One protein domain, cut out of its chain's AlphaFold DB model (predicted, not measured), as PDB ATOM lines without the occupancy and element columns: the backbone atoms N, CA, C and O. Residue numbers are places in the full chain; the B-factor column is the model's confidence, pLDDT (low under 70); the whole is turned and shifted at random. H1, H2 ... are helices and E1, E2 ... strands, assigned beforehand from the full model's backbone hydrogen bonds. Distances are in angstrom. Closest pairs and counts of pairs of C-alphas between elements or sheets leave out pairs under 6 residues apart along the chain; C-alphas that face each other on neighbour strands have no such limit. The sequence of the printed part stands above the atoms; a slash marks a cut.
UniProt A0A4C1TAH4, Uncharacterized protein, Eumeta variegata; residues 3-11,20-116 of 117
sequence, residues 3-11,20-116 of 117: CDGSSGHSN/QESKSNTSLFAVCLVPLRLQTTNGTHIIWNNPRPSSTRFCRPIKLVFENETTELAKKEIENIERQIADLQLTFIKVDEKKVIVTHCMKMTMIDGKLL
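AT A GLANCE: This is residues 3 to 11 and 20 to 116 of the 117 residues of an uncharacterized protein of Eumeta variegata (UniProt A0A4C1TAH4). At one end of an elongated body, a strongly twisted sheet of three strands, E1, E2 and E5, has a single helix, H1, alongside it that only grazes it. Two separate two-stranded hairpins, E3 with E4 and E6 with E7, reach away toward the other end, where residues 94 to 99 stick out, and the last stretch, residues 103 to 116, runs back toward the first end. The printed part has 106 residues, with one named helix and seven named strands in the order E1, E2, E3, E4, E5, H1, E6, E7; under half of the residues are in these elements, and the class is mixed, helices and strands. The sheet order is E1, E2, E5, antiparallel throughout. The whole is loose, with a radius of gyration of the C-alphas of 17.3 A and spans of 55 by 29 by 28 A.

IN THESE COORDINATES: E1 is residues 3 to 7, 13.8 A long, and begins at C-alpha 3 at (-5.839, -6.236, 26.231). E2, the longest strand, is residues 27 to 33, 19.9 A. E3 is residues 37 to 39 and E4 residues 46 to 49. E5 is residues 60 to 65, 14.7 A. H1 is residues 71 to 86, 22.3 A, from C-alpha 71 at (4.080, -11.760, 26.392). E6 is residues 91 to 95, 12.6 A, and E7 residues 98 to 102, 12.7 A, ending at C-alpha 102 at (-28.088, -11.780, 18.241).

HOW THE PARTS SIT: E2 is the inner strand of its sheet. E1 is antiparallel to it at 156 degrees, with N 6 and O 28 2.8 A apart, within hydrogen-bond range. E5 is antiparallel to E2 at 150 degrees, with N 31 and O 63 2.9 A apart, also within range. H1 only grazes this sheet, with its residues 73 to 81; the closest C-alphas of E1 and H1 are those of Cys 3 and Ala 74, 7.3 A apart. E5 and H1 are near each other. In H1, each O i to N i+4 pair is within hydrogen-bond range. E3 and E4 form a hairpin at 174 degrees, with N 38 and O 48 2.8 A apart. E6 and E7 form a hairpin at 149 degrees, with N 100 and O 93 2.8 A apart. The two hairpins are apart.

THE WHOLE: The C-alphas of Glu 21 and Thr 44, the two farthest apart, are 56.2 A from each other. Residues 12 to 19 are cut out, and C-alphas 11 and 20 are 15.3 A apart across the cut. Of the links printed whole, no link is long. The mean pLDDT of the printed part is 90.9; residues 20 to 25 and residue 116 are under 70.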
ATOM      1  N   CYS A   3      -6.411  -6.155  24.898       94.75
ATOM      2  CA  CYS A   3      -5.839  -6.236  26.231       94.75
ATOM      3  C   CYS A   3      -4.724  -5.209  26.419       94.75
ATOM      4  O   CYS A   3      -4.113  -4.783  25.439       94.75
ATOM      5  N   ASP A   4      -4.513  -4.797  27.665       94.25
ATOM      6  CA  ASP A   4      -3.476  -3.838  28.040       94.25
ATOM      7  C   ASP A   4      -3.050  -4.032  29.501       94.25
ATOM      8  O   ASP A   4      -3.827  -4.522  30.334       94.25
ATOM      9  N   GLY A   5      -1.814  -3.646  29.800       93.12
ATOM     10  CA  GLY A   5      -1.216  -3.661  31.126       93.12
ATOM     11  C   GLY A   5      -1.070  -2.263  31.715       93.12
ATOM     12  O   GLY A   5      -0.594  -1.335  31.069       93.12
ATOM     13  N   SER A   6      -1.411  -2.119  32.991       92.56
ATOM     14  CA  SER A   6      -1.175  -0.911  33.779       92.56
ATOM     15  C   SER A   6      -0.384  -1.262  35.038       92.56
ATOM     16  O   SER A   6      -0.603  -2.305  35.650       92.56
ATOM     17  N   SER A   7       0.580  -0.422  35.407       91.56
ATOM     18  CA  SER A   7       1.455  -0.619  36.567       91.56
ATOM     19  C   SER A   7       1.517   0.645  37.427       91.56
ATOM     20  O   SER A   7       1.024   1.704  37.041       91.56
ATOM     21  N   GLY A   8       2.106   0.537  38.622       87.94
ATOM     22  CA  GLY A   8       2.217   1.658  39.562       87.94
ATOM     23  C   GLY A   8       0.964   1.883  40.413       87.94
ATOM     24  O   GLY A   8       0.783   2.963  40.976       87.94
ATOM     25  N   HIS A   9       0.096   0.878  40.529       88.69
ATOM     26  CA  HIS A   9      -1.057   0.930  41.420       88.69
ATOM     27  C   HIS A   9      -0.640   0.808  42.890       88.69
ATOM     28  O   HIS A   9       0.344   0.150  43.237       88.69
ATOM     29  N   SER A  10      -1.413   1.441  43.773       86.56
ATOM     30  CA  SER A  10      -1.197   1.385  45.217       86.56
ATOM     31  C   SER A  10      -1.395  -0.029  45.757       86.56
ATOM     32  O   SER A  10      -2.415  -0.663  45.482       86.56
ATOM     33  N   ASN A  11      -0.472  -0.483  46.601       82.75
ATOM     34  CA  ASN A  11      -0.643  -1.735  47.323       82.75
ATOM     35  C   ASN A  11      -1.736  -1.616  48.381       82.75
ATOM     36  O   ASN A  11      -1.800  -0.640  49.128       82.75
ATOM     37  N   GLN A  20       0.470 -17.674  49.657       56.75
ATOM     38  CA  GLN A  20       0.941 -16.918  48.504       56.75
ATOM     39  C   GLN A  20       1.415 -15.532  48.961       56.75
ATOM     40  O   GLN A  20       0.852 -14.495  48.610       56.75
ATOM     41  N   GLU A  21       2.467 -15.512  49.769       54.53
ATOM     42  CA  GLU A  21       3.251 -14.305  50.007       54.53
ATOM     43  C   GLU A  21       4.059 -14.016  48.733       54.53
ATOM     44  O   GLU A  21       5.129 -14.589  48.574       54.53
ATOM     45  N   SER A  22       3.522 -13.246  47.769       55.41
ATOM     46  CA  SER A  22       4.309 -12.518  46.729       55.41
ATOM     47  C   SER A  22       3.539 -12.055  45.481       55.41
ATOM     48  O   SER A  22       4.171 -11.511  44.575       55.41
ATOM     49  N   LYS A  23       2.210 -12.196  45.364       57.81
ATOM     50  CA  LYS A  23       1.531 -11.543  44.227       57.81
ATOM     51  C   LYS A  23       1.493 -10.028  44.445       57.81
ATOM     52  O   LYS A  23       0.802  -9.526  45.328       57.81
ATOM     53  N   SER A  24       2.301  -9.315  43.663       64.00
ATOM     54  CA  SER A  24       2.321  -7.856  43.640       64.00
ATOM     55  C   SER A  24       1.028  -7.342  43.011       64.00
ATOM     56  O   SER A  24       0.824  -7.502  41.811       64.00
ATOM     57  N   ASN A  25       0.174  -6.684  43.799       68.44
ATOM     58  CA  ASN A  25      -1.064  -6.057  43.312       68.44
ATOM     59  C   ASN A  25      -0.819  -4.674  42.681       68.44
ATOM     60  O   ASN A  25      -1.758  -3.918  42.442       68.44
ATOM     61  N   THR A  26       0.443  -4.315  42.431       85.44
ATOM     62  CA  THR A  26       0.828  -3.027  41.836       85.44
ATOM     63  C   THR A  26       0.528  -2.936  40.346       85.44
ATOM     64  O   THR A  26       0.674  -1.861  39.764       85.44
ATOM     65  N   SER A  27       0.167  -4.055  39.723       90.06
ATOM     66  CA  SER A  27      -0.015  -4.163  38.283       90.06
ATOM     67  C   SER A  27      -1.321  -4.867  37.959       90.06
ATOM     68  O   SER A  27      -1.743  -5.788  38.662       90.06
ATOM     69  N   LEU A  28      -1.967  -4.389  36.906       92.75
ATOM     70  CA  LEU A  28      -3.259  -4.832  36.428       92.75
ATOM     71  C   LEU A  28      -3.159  -5.091  34.930       92.75
ATOM     72  O   LEU A  28      -2.866  -4.189  34.152       92.75
ATOM     73  N   PHE A  29      -3.480  -6.305  34.522       94.12
ATOM     74  CA  PHE A  29      -3.698  -6.667  33.135       94.12
ATOM     75  C   PHE A  29      -5.201  -6.792  32.882       94.12
ATOM     76  O   PHE A  29      -5.913  -7.504  33.601       94.12
ATOM     77  N   ALA A  30      -5.705  -6.078  31.880       95.62
ATOM     78  CA  ALA A  30      -7.125  -6.009  31.573       95.62
ATOM     79  C   ALA A  30      -7.403  -6.527  30.164       95.62
ATOM     80  O   ALA A  30      -6.750  -6.130  29.205       95.62
ATOM     81  N   VAL A  31      -8.434  -7.360  30.032       96.62
ATOM     82  CA  VAL A  31      -9.016  -7.754  28.747       96.62
ATOM     83  C   VAL A  31     -10.364  -7.064  28.609       96.62
ATOM     84  O   VAL A  31     -11.238  -7.227  29.464       96.62
ATOM     85  N   CYS A  32     -10.557  -6.325  27.520       96.75
ATOM     86  CA  CYS A  32     -11.726  -5.476  27.313       96.75
ATOM     87  C   CYS A  32     -12.342  -5.650  25.918       96.75
ATOM     88  O   CYS A  32     -11.661  -5.918  24.920       96.75
ATOM     89  N   LEU A  33     -13.650  -5.411  25.816       96.44
ATOM     90  CA  LEU A  33     -14.383  -5.326  24.553       96.44
ATOM     91  C   LEU A  33     -15.059  -3.966  24.399       96.44
ATOM     92  O   LEU A  33     -15.461  -3.339  25.373       96.44
ATOM     93  N   VAL A  34     -15.244  -3.537  23.155       97.25
ATOM     94  CA  VAL A  34     -16.052  -2.365  22.812       97.25
ATOM     95  C   VAL A  34     -17.088  -2.812  21.783       97.25
ATOM     96  O   VAL A  34     -16.692  -3.300  20.720       97.25
ATOM     97  N   PRO A  35     -18.398  -2.665  22.049       96.38
ATOM     98  CA  PRO A  35     -19.408  -2.882  21.027       96.38
ATOM     99  C   PRO A  35     -19.341  -1.727  20.023       96.38
ATOM    100  O   PRO A  35     -19.324  -0.561  20.418       96.38
ATOM    101  N   LEU A  36     -19.285  -2.041  18.727       97.12
ATOM    102  CA  LEU A  36     -19.137  -1.031  17.671       97.12
ATOM    103  C   LEU A  36     -20.434  -0.795  16.903       97.12
ATOM    104  O   LEU A  36     -20.812   0.350  16.666       97.12
ATOM    105  N   ARG A  37     -21.105  -1.877  16.505       96.69
ATOM    106  CA  ARG A  37     -22.261  -1.823  15.617       96.69
ATOM    107  C   ARG A  37     -23.193  -2.994  15.871       96.69
ATOM    108  O   ARG A  37     -22.734  -4.120  16.037       96.69
ATOM    109  N   LEU A  38     -24.487  -2.712  15.823       96.25
ATOM    110  CA  LEU A  38     -25.552  -3.693  15.689       96.25
ATOM    111  C   LEU A  38     -26.218  -3.478  14.330       96.25
ATOM    112  O   LEU A  38     -26.609  -2.361  13.990       96.25
ATOM    113  N   GLN A  39     -26.335  -4.540  13.547       96.44
ATOM    114  CA  GLN A  39     -26.925  -4.504  12.212       96.44
ATOM    115  C   GLN A  39     -27.675  -5.802  11.934       96.44
ATOM    116  O   GLN A  39     -27.467  -6.803  12.622       96.44
ATOM    117  N   THR A  40     -28.537  -5.786  10.924       95.06
ATOM    118  CA  THR A  40     -29.185  -7.001  10.428       95.06
ATOM    119  C   THR A  40     -28.141  -7.989   9.903       95.06
ATOM    120  O   THR A  40     -27.085  -7.591   9.412       95.06
ATOM    121  N   THR A  41     -28.424  -9.291   9.980       90.75
ATOM    122  CA  THR A  41     -27.467 -10.348   9.600       90.75
ATOM    123  C   THR A  41     -27.016 -10.252   8.139       90.75
ATOM    124  O   THR A  41     -25.875 -10.559   7.822       90.75
ATOM    125  N   ASN A  42     -27.890  -9.769   7.253       91.31
ATOM    126  CA  ASN A  42     -27.591  -9.507   5.843       91.31
ATOM    127  C   ASN A  42     -26.830  -8.182   5.602       91.31
ATOM    128  O   ASN A  42     -26.546  -7.847   4.457       91.31
ATOM    129  N   GLY A  43     -26.540  -7.405   6.651       90.00
ATOM    130  CA  GLY A  43     -25.802  -6.142   6.584       90.00
ATOM    131  C   GLY A  43     -26.557  -4.971   5.953       90.00
ATOM    132  O   GLY A  43     -25.970  -3.907   5.779       90.00
ATOM    133  N   THR A  44     -27.840  -5.127   5.614       93.88
ATOM    134  CA  THR A  44     -28.595  -4.100   4.875       93.88
ATOM    135  C   THR A  44     -29.017  -2.918   5.737       93.88
ATOM    136  O   THR A  44     -29.255  -1.836   5.208       93.88
ATOM    137  N   HIS A  45     -29.146  -3.105   7.054       96.00
ATOM    138  CA  HIS A  45     -29.596  -2.048   7.951       96.00
ATOM    139  C   HIS A  45     -28.770  -1.993   9.234       96.00
ATOM    140  O   HIS A  45     -28.591  -2.998   9.924       96.00
ATOM    141  N   ILE A  46     -28.305  -0.790   9.573       97.38
ATOM    142  CA  ILE A  46     -27.622  -0.511  10.835       97.38
ATOM    143  C   ILE A  46     -28.676  -0.116  11.865       97.38
ATOM    144  O   ILE A  46     -29.299   0.931  11.746       97.38
ATOM    145  N   ILE A  47     -28.833  -0.946  12.891       95.69
ATOM    146  CA  ILE A  47     -29.771  -0.720  13.996       95.69
ATOM    147  C   ILE A  47     -29.162   0.263  14.998       95.69
ATOM    148  O   ILE A  47     -29.843   1.127  15.541       95.69
ATOM    149  N   TRP A  48     -27.861   0.125  15.255       97.25
ATOM    150  CA  TRP A  48     -27.154   0.972  16.205       97.25
ATOM    151  C   TRP A  48     -25.663   1.049  15.877       97.25
ATOM    152  O   TRP A  48     -25.041   0.051  15.513       97.25
ATOM    153  N   ASN A  49     -25.081   2.231  16.058       97.75
ATOM    154  CA  ASN A  49     -23.637   2.444  16.078       97.75
ATOM    155  C   ASN A  49     -23.241   3.014  17.433       97.75
ATOM    156  O   ASN A  49     -23.935   3.870  17.983       97.75
ATOM    157  N   ASN A  50     -22.076   2.605  17.920       97.44
ATOM    158  CA  ASN A  50     -21.458   3.254  19.057       97.44
ATOM    159  C   ASN A  50     -21.062   4.693  18.676       97.44
ATOM    160  O   ASN A  50     -20.197   4.869  17.817       97.44
ATOM    161  N   PRO A  51     -21.649   5.727  19.308       97.12
ATOM    162  CA  PRO A  51     -21.368   7.114  18.948       97.12
ATOM    163  C   PRO A  51     -19.975   7.576  19.399       97.12
ATOM    164  O   PRO A  51     -19.514   8.630  18.969       97.12
ATOM    165  N   ARG A  52     -19.314   6.839  20.305       96.50
ATOM    166  CA  ARG A  52     -17.989   7.174  20.847       96.50
ATOM    167  C   ARG A  52     -17.165   5.892  21.066       96.50
ATOM    168  O   ARG A  52     -16.977   5.494  22.217       96.50
ATOM    169  N   PRO A  53     -16.666   5.241  19.996       94.12
ATOM    170  CA  PRO A  53     -15.993   3.943  20.090       94.12
ATOM    171  C   PRO A  53     -14.706   3.978  20.926       94.12
ATOM    172  O   PRO A  53     -14.400   3.004  21.600       94.12
ATOM    173  N   SER A  54     -14.000   5.109  20.963       93.50
ATOM    174  CA  SER A  54     -12.782   5.279  21.775       93.50
ATOM    175  C   SER A  54     -13.054   5.753  23.210       93.50
ATOM    176  O   SER A  54     -12.125   6.066  23.946       93.50
ATOM    177  N   SER A  55     -14.321   5.867  23.622       95.38
ATOM    178  CA  SER A  55     -14.676   6.304  24.975       95.38
ATOM    179  C   SER A  55     -14.606   5.149  25.966       95.38
ATOM    180  O   SER A  55     -15.193   4.087  25.745       95.38
ATOM    181  N   THR A  56     -14.016   5.409  27.133       93.75
ATOM    182  CA  THR A  56     -13.991   4.472  28.266       93.75
ATOM    183  C   THR A  56     -15.392   4.026  28.696       93.75
ATOM    184  O   THR A  56     -15.565   2.899  29.142       93.75
ATOM    185  N   ARG A  57     -16.431   4.848  28.466       94.88
ATOM    186  CA  ARG A  57     -17.834   4.514  28.787       94.88
ATOM    187  C   ARG A  57     -18.357   3.266  28.067       94.88
ATOM    188  O   ARG A  57     -19.300   2.644  28.557       94.88
ATOM    189  N   PHE A  58     -17.788   2.929  26.909       95.88
ATOM    190  CA  PHE A  58     -18.162   1.750  26.122       95.88
ATOM    191  C   PHE A  58     -17.102   0.643  26.152       95.88
ATOM    192  O   PHE A  58     -17.339  -0.422  25.586       95.88
ATOM    193  N   CYS A  59     -15.972   0.862  26.828       96.31
ATOM    194  CA  CYS A  59     -14.953  -0.156  27.050       96.31
ATOM    195  C   CYS A  59     -15.388  -1.054  28.214       96.31
ATOM    196  O   CYS A  59     -15.370  -0.651  29.375       96.31
ATOM    197  N   ARG A  60     -15.881  -2.252  27.895       96.19
ATOM    198  CA  ARG A  60     -16.409  -3.214  28.865       96.19
ATOM    199  C   ARG A  60     -15.309  -4.200  29.267       96.19
ATOM    200  O   ARG A  60     -14.810  -4.899  28.382       96.19
ATOM    201  N   PRO A  61     -14.939  -4.282  30.557       95.94
ATOM    202  CA  PRO A  61     -13.979  -5.277  31.015       95.94
ATOM    203  C   PRO A  61     -14.598  -6.675  30.928       95.94
ATOM    204  O   PRO A  61     -15.721  -6.891  31.381       95.94
ATOM    205  N   ILE A  62     -13.859  -7.611  30.337       95.75
ATOM    206  CA  ILE A  62     -14.165  -9.047  30.348       95.75
ATOM    207  C   ILE A  62     -13.446  -9.706  31.525       95.75
ATOM    208  O   ILE A  62     -14.043 -10.486  32.262       95.75
ATOM    209  N   LYS A  63     -12.156  -9.393  31.697       95.44
ATOM    210  CA  LYS A  63     -11.299  -9.998  32.717       95.44
ATOM    211  C   LYS A  63     -10.273  -8.994  33.224       95.44
ATOM    212  O   LYS A  63      -9.728  -8.217  32.445       95.44
ATOM    213  N   LEU A  64     -10.011  -9.048  34.526       94.12
ATOM    214  CA  LEU A  64      -8.980  -8.283  35.219       94.12
ATOM    215  C   LEU A  64      -8.054  -9.265  35.941       94.12
ATOM    216  O   LEU A  64      -8.533 -10.178  36.615       94.12
ATOM    217  N   VAL A  65      -6.746  -9.087  35.785       92.50
ATOM    218  CA  VAL A  65      -5.711  -9.948  36.366       92.50
ATOM    219  C   VAL A  65      -4.691  -9.069  37.081       92.50
ATOM    220  O   VAL A  65      -4.128  -8.169  36.475       92.50
ATOM    221  N   PHE A  66      -4.441  -9.322  38.365       89.81
ATOM    222  CA  PHE A  66      -3.443  -8.586  39.151       89.81
ATOM    223  C   PHE A  66      -2.039  -9.162  38.941       89.81
ATOM    224  O   PHE A  66      -1.467  -9.788  39.832       89.81
ATOM    225  N   GLU A  67      -1.527  -9.029  37.719       89.00
ATOM    226  CA  GLU A  67      -0.200  -9.488  37.310       89.00
ATOM    227  C   GLU A  67       0.413  -8.464  36.341       89.00
ATOM    228  O   GLU A  67      -0.298  -7.676  35.713       89.00
ATOM    229  N   ASN A  68       1.745  -8.447  36.240       89.75
ATOM    230  CA  ASN A  68       2.427  -7.642  35.228       89.75
ATOM    231  C   ASN A  68       2.073  -8.148  33.830       89.75
ATOM    232  O   ASN A  68       1.953  -9.352  33.612       89.75
ATOM    233  N   GLU A  69       1.980  -7.232  32.872       91.00
ATOM    234  CA  GLU A  69       1.878  -7.618  31.471       91.00
ATOM    235  C   GLU A  69       3.180  -8.286  31.019       91.00
ATOM    236  O   GLU A  69       4.248  -7.671  31.024       91.00
ATOM    237  N   THR A  70       3.079  -9.554  30.626       91.19
ATOM    238  CA  THR A  70       4.134 -10.290  29.928       91.19
ATOM    239  C   THR A  70       3.581 -10.859  28.627       91.19
ATOM    240  O   THR A  70       2.368 -11.055  28.487       91.19
ATOM    241  N   THR A  71       4.463 -11.160  27.676       90.44
ATOM    242  CA  THR A  71       4.080 -11.760  26.392       90.44
ATOM    243  C   THR A  71       3.354 -13.093  26.585       90.44
ATOM    244  O   THR A  71       2.388 -13.386  25.883       90.44
ATOM    245  N   GLU A  72       3.772 -13.893  27.565       91.94
ATOM    246  CA  GLU A  72       3.162 -15.183  27.897       91.94
ATOM    247  C   GLU A  72       1.760 -15.000  28.480       91.94
ATOM    248  O   GLU A  72       0.836 -15.708  28.075       91.94
ATOM    249  N   LEU A  73       1.582 -14.038  29.397       92.12
ATOM    250  CA  LEU A  73       0.274 -13.725  29.972       92.12
ATOM    251  C   LEU A  73      -0.685 -13.224  28.888       92.12
ATOM    252  O   LEU A  73      -1.807 -13.718  28.793       92.12
ATOM    253  N   ALA A  74      -0.233 -12.298  28.039       92.62
ATOM    254  CA  ALA A  74      -1.046 -11.757  26.958       92.62
ATOM    255  C   ALA A  74      -1.473 -12.847  25.964       92.62
ATOM    256  O   ALA A  74      -2.667 -12.978  25.690       92.62
ATOM    257  N   LYS A  75      -0.539 -13.685  25.490       92.25
ATOM    258  CA  LYS A  75      -0.844 -14.815  24.589       92.25
ATOM    259  C   LYS A  75      -1.834 -15.790  25.217       92.25
ATOM    260  O   LYS A  75      -2.852 -16.102  24.608       92.25
ATOM    261  N   LYS A  76      -1.592 -16.195  26.466       94.62
ATOM    262  CA  LYS A  76      -2.483 -17.096  27.210       94.62
ATOM    263  C   LYS A  76      -3.900 -16.536  27.326       94.62
ATOM    264  O   LYS A  76      -4.872 -17.270  27.155       94.62
ATOM    265  N   GLU A  77      -4.041 -15.256  27.663       94.75
ATOM    266  CA  GLU A  77      -5.359 -14.638  27.814       94.75
ATOM    267  C   GLU A  77      -6.056 -14.415  26.466       94.75
ATOM    268  O   GLU A  77      -7.264 -14.636  26.380       94.75
ATOM    269  N   ILE A  78      -5.316 -14.077  25.406       93.25
ATOM    270  CA  ILE A  78      -5.841 -14.019  24.033       93.25
ATOM    271  C   ILE A  78      -6.376 -15.393  23.610       93.25
ATOM    272  O   ILE A  78      -7.549 -15.495  23.259       93.25
ATOM    273  N   GLU A  79      -5.585 -16.460  23.747       94.50
ATOM    274  CA  GLU A  79      -6.000 -17.829  23.405       94.50
ATOM    275  C   GLU A  79      -7.213 -18.292  24.227       94.50
ATOM    276  O   GLU A  79      -8.135 -18.930  23.711       94.50
ATOM    277  N   ASN A  80      -7.257 -17.968  25.524       95.62
ATOM    278  CA  ASN A  80      -8.404 -18.283  26.382       95.62
ATOM    279  C   ASN A  80      -9.690 -17.621  25.894       95.62
ATOM    280  O   ASN A  80     -10.766 -18.216  25.965       95.62
ATOM    281  N   ILE A  81      -9.591 -16.371  25.462       95.06
ATOM    282  CA  ILE A  81     -10.719 -15.601  24.959       95.06
ATOM    283  C   ILE A  81     -11.138 -16.097  23.582       95.06
ATOM    284  O   ILE A  81     -12.332 -16.240  23.341       95.06
ATOM    285  N   GLU A  82     -10.196 -16.382  22.688       94.56
ATOM    286  CA  GLU A  82     -10.496 -16.904  21.353       94.56
ATOM    287  C   GLU A  82     -11.243 -18.236  21.432       94.56
ATOM    288  O   GLU A  82     -12.243 -18.414  20.736       94.56
ATOM    289  N   ARG A  83     -10.852 -19.118  22.362       96.00
ATOM    290  CA  ARG A  83     -11.613 -20.342  22.662       96.00
ATOM    291  C   ARG A  83     -13.034 -20.039  23.140       96.00
ATOM    292  O   ARG A  83     -13.985 -20.605  22.620       96.00
ATOM    293  N   GLN A  84     -13.201 -19.090  24.062       95.19
ATOM    294  CA  GLN A  84     -14.535 -18.676  24.527       95.19
ATOM    295  C   GLN A  84     -15.389 -18.044  23.419       95.19
ATOM    296  O   GLN A  84     -16.606 -18.202  23.424       95.19
ATOM    297  N   ILE A  85     -14.772 -17.327  22.474       94.12
ATOM    298  CA  ILE A  85     -15.458 -16.764  21.303       94.12
ATOM    299  C   ILE A  85     -15.903 -17.882  20.359       94.12
ATOM    300  O   ILE A  85     -17.018 -17.816  19.843       94.12
ATOM    301  N   ALA A  86     -15.064 -18.899  20.142       94.50
ATOM    302  CA  ALA A  86     -15.404 -20.054  19.313       94.50
ATOM    303  C   ALA A  86     -16.591 -20.846  19.890       94.50
ATOM    304  O   ALA A  86     -17.462 -21.279  19.135       94.50
ATOM    305  N   ASP A  87     -16.672 -20.947  21.218       95.31
ATOM    306  CA  ASP A  87     -17.755 -21.636  21.931       95.31
ATOM    307  C   ASP A  87     -18.975 -20.734  22.223       95.31
ATOM    308  O   ASP A  87     -19.940 -21.157  22.875       95.31
ATOM    309  N   LEU A  88     -18.959 -19.479  21.757       94.06
ATOM    310  CA  LEU A  88     -19.962 -18.483  22.116       94.06
ATOM    311  C   LEU A  88     -21.336 -18.829  21.537       94.06
ATOM    312  O   LEU A  88     -21.541 -18.916  20.326       94.06
ATOM    313  N   GLN A  89     -22.318 -18.954  22.425       93.75
ATOM    314  CA  GLN A  89     -23.691 -19.261  22.046       93.75
ATOM    315  C   GLN A  89     -24.448 -18.020  21.552       93.75
ATOM    316  O   GLN A  89     -24.128 -16.872  21.877       93.75
ATOM    317  N   LEU A  90     -25.504 -18.261  20.772       93.75
ATOM    318  CA  LEU A  90     -26.421 -17.212  20.332       93.75
ATOM    319  C   LEU A  90     -27.077 -16.533  21.535       93.75
ATOM    320  O   LEU A  90     -27.531 -17.195  22.468       93.75
ATOM    321  N   THR A  91     -27.182 -15.207  21.488       95.25
ATOM    322  CA  THR A  91     -27.934 -14.467  22.504       95.25
ATOM    323  C   THR A  91     -29.374 -14.304  22.047       95.25
ATOM    324  O   THR A  91     -29.651 -13.740  20.989       95.25
ATOM    325  N   PHE A  92     -30.301 -14.809  22.856       95.44
ATOM    326  CA  PHE A  92     -31.734 -14.681  22.627       95.44
ATOM    327  C   PHE A  92     -32.286 -13.573  23.514       95.44
ATOM    328  O   PHE A  92     -32.185 -13.651  24.736       95.44
ATOM    329  N   ILE A  93     -32.901 -12.567  22.903       94.50
ATOM    330  CA  ILE A  93     -33.590 -11.496  23.625       94.50
ATOM    331  C   ILE A  93     -35.041 -11.419  23.163       94.50
ATOM    332  O   ILE A  93     -35.365 -11.706  22.008       94.50
ATOM    333  N   LYS A  94     -35.929 -11.033  24.076       94.44
ATOM    334  CA  LYS A  94     -37.323 -10.732  23.763       94.44
ATOM    335  C   LYS A  94     -37.476  -9.217  23.704       94.44
ATOM    336  O   LYS A  94     -37.134  -8.536  24.665       94.44
ATOM    337  N   VAL A  95     -37.954  -8.711  22.573       91.81
ATOM    338  CA  VAL A  95     -38.304  -7.299  22.385       91.81
ATOM    339  C   VAL A  95     -39.780  -7.278  22.028       91.81
ATOM    340  O   VAL A  95     -40.178  -7.845  21.009       91.81
ATOM    341  N   ASP A  96     -40.592  -6.707  22.913       91.38
ATOM    342  CA  ASP A  96     -42.053  -6.816  22.885       91.38
ATOM    343  C   ASP A  96     -42.501  -8.290  22.826       91.38
ATOM    344  O   ASP A  96     -42.139  -9.090  23.689       91.38
ATOM    345  N   GLU A  97     -43.251  -8.688  21.799       93.12
ATOM    346  CA  GLU A  97     -43.675 -10.077  21.568       93.12
ATOM    347  C   GLU A  97     -42.750 -10.849  20.617       93.12
ATOM    348  O   GLU A  97     -42.985 -12.022  20.323       93.12
ATOM    349  N   LYS A  98     -41.670 -10.222  20.139       93.12
ATOM    350  CA  LYS A  98     -40.766 -10.816  19.151       93.12
ATOM    351  C   LYS A  98     -39.520 -11.383  19.816       93.12
ATOM    352  O   LYS A  98     -38.887 -10.757  20.666       93.12
ATOM    353  N   LYS A  99     -39.126 -12.576  19.371       94.00
ATOM    354  CA  LYS A  99     -37.832 -13.174  19.704       94.00
ATOM    355  C   LYS A  99     -36.786 -12.667  18.714       94.00
ATOM    356  O   LYS A  99     -36.915 -12.888  17.513       94.00
ATOM    357  N   VAL A 100     -35.751 -12.014  19.225       93.50
ATOM    358  CA  VAL A 100     -34.600 -11.544  18.450       93.50
ATOM    359  C   VAL A 100     -33.393 -12.407  18.802       93.50
ATOM    360  O   VAL A 100     -33.146 -12.720  19.969       93.50
ATOM    361  N   ILE A 101     -32.655 -12.816  17.773       95.38
ATOM    362  CA  ILE A 101     -31.435 -13.612  17.894       95.38
ATOM    363  C   ILE A 101     -30.264 -12.705  17.531       95.38
ATOM    364  O   ILE A 101     -30.246 -12.130  16.443       95.38
ATOM    365  N   VAL A 102     -29.298 -12.581  18.434       94.81
ATOM    366  CA  VAL A 102     -28.088 -11.780  18.241       94.81
ATOM    367  C   VAL A 102     -26.895 -12.715  18.074       94.81
ATOM    368  O   VAL A 102     -26.593 -13.533  18.948       94.81
ATOM    369  N   THR A 103     -26.226 -12.582  16.931       94.44
ATOM    370  CA  THR A 103     -24.919 -13.182  16.651       94.44
ATOM    371  C   THR A 103     -23.819 -12.169  16.955       94.44
ATOM    372  O   THR A 103     -24.021 -10.957  16.850       94.44
ATOM    373  N   HIS A 104     -22.635 -12.654  17.329       93.94
ATOM    374  CA  HIS A 104     -21.519 -11.800  17.725       93.94
ATOM    375  C   HIS A 104     -20.340 -12.009  16.781       93.94
ATOM    376  O   HIS A 104     -19.941 -13.136  16.511       93.94
ATOM    377  N   CYS A 105     -19.760 -10.909  16.310       93.00
ATOM    378  CA  CYS A 105     -18.483 -10.908  15.610       93.00
ATOM    379  C   CYS A 105     -17.505 -10.075  16.436       93.00
ATOM    380  O   CYS A 105     -17.650  -8.855  16.543       93.00
ATOM    381  N   MET A 106     -16.532 -10.742  17.051       93.88
ATOM    382  CA  MET A 106     -15.492 -10.094  17.844       93.88
ATOM    383  C   MET A 106     -14.200 -10.035  17.032       93.88
ATOM    384  O   MET A 106     -13.836 -10.994  16.361       93.88
ATOM    385  N   LYS A 107     -13.514  -8.890  17.075       93.25
ATOM    386  CA  LYS A 107     -12.216  -8.686  16.415       93.25
ATOM    387  C   LYS A 107     -11.183  -8.234  17.436       93.25
ATOM    388  O   LYS A 107     -11.472  -7.311  18.204       93.25
ATOM    389  N   MET A 108     -10.011  -8.858  17.446       91.75
ATOM    390  CA  MET A 108      -8.889  -8.497  18.313       91.75
ATOM    391  C   MET A 108      -8.064  -7.390  17.642       91.75
ATOM    392  O   MET A 108      -7.269  -7.654  16.753       91.75
ATOM    393  N   THR A 109      -8.327  -6.131  17.996       93.38
ATOM    394  CA  THR A 109      -7.706  -4.959  17.340       93.38
ATOM    395  C   THR A 109      -7.213  -3.899  18.320       93.38
ATOM    396  O   THR A 109      -6.545  -2.965  17.900       93.38
ATOM    397  N   MET A 110      -7.569  -3.994  19.606       92.44
ATOM    398  CA  MET A 110      -7.107  -3.070  20.650       92.44
ATOM    399  C   MET A 110      -5.881  -3.666  21.350       92.44
ATOM    400  O   MET A 110      -5.921  -3.952  22.542       92.44
ATOM    401  N   ILE A 111      -4.847  -3.952  20.568       88.12
ATOM    402  CA  ILE A 111      -3.577  -4.509  21.034       88.12
ATOM    403  C   ILE A 111      -2.458  -3.549  20.638       88.12
ATOM    404  O   ILE A 111      -2.522  -2.924  19.578       88.12
ATOM    405  N   ASP A 112      -1.460  -3.411  21.500       83.12
ATOM    406  CA  ASP A 112      -0.257  -2.632  21.213       83.12
ATOM    407  C   ASP A 112       0.654  -3.420  20.248       83.12
ATOM    408  O   ASP A 112       0.706  -4.651  20.284       83.12
ATOM    409  N   GLY A 113       1.389  -2.712  19.384       79.62
ATOM    410  CA  GLY A 113       2.383  -3.297  18.484       79.62
ATOM    411  C   GLY A 113       3.467  -4.098  19.210       79.62
ATOM    412  O   GLY A 113       3.996  -5.041  18.629       79.62
ATOM    413  N   LYS A 114       3.733  -3.813  20.493       77.56
ATOM    414  CA  LYS A 114       4.628  -4.627  21.340       77.56
ATOM    415  C   LYS A 114       4.207  -6.102  21.443       77.56
ATOM    416  O   LYS A 114       5.057  -6.954  21.651       77.56
ATOM    417  N   LEU A 115       2.911  -6.399  21.303       70.44
ATOM    418  CA  LEU A 115       2.371  -7.765  21.338       70.44
ATOM    419  C   LEU A 115       2.410  -8.456  19.965       70.44
ATOM    420  O   LEU A 115       2.142  -9.652  19.877       70.44
ATOM    421  N   LEU A 116       2.699  -7.697  18.903       65.81
ATOM    422  CA  LEU A 116       2.792  -8.170  17.518       65.81
ATOM    423  C   LEU A 116       4.243  -8.382  17.052       65.81
ATOM    424  O   LEU A 116       4.440  -8.935  15.969       65.81
TER     425      LEU A 116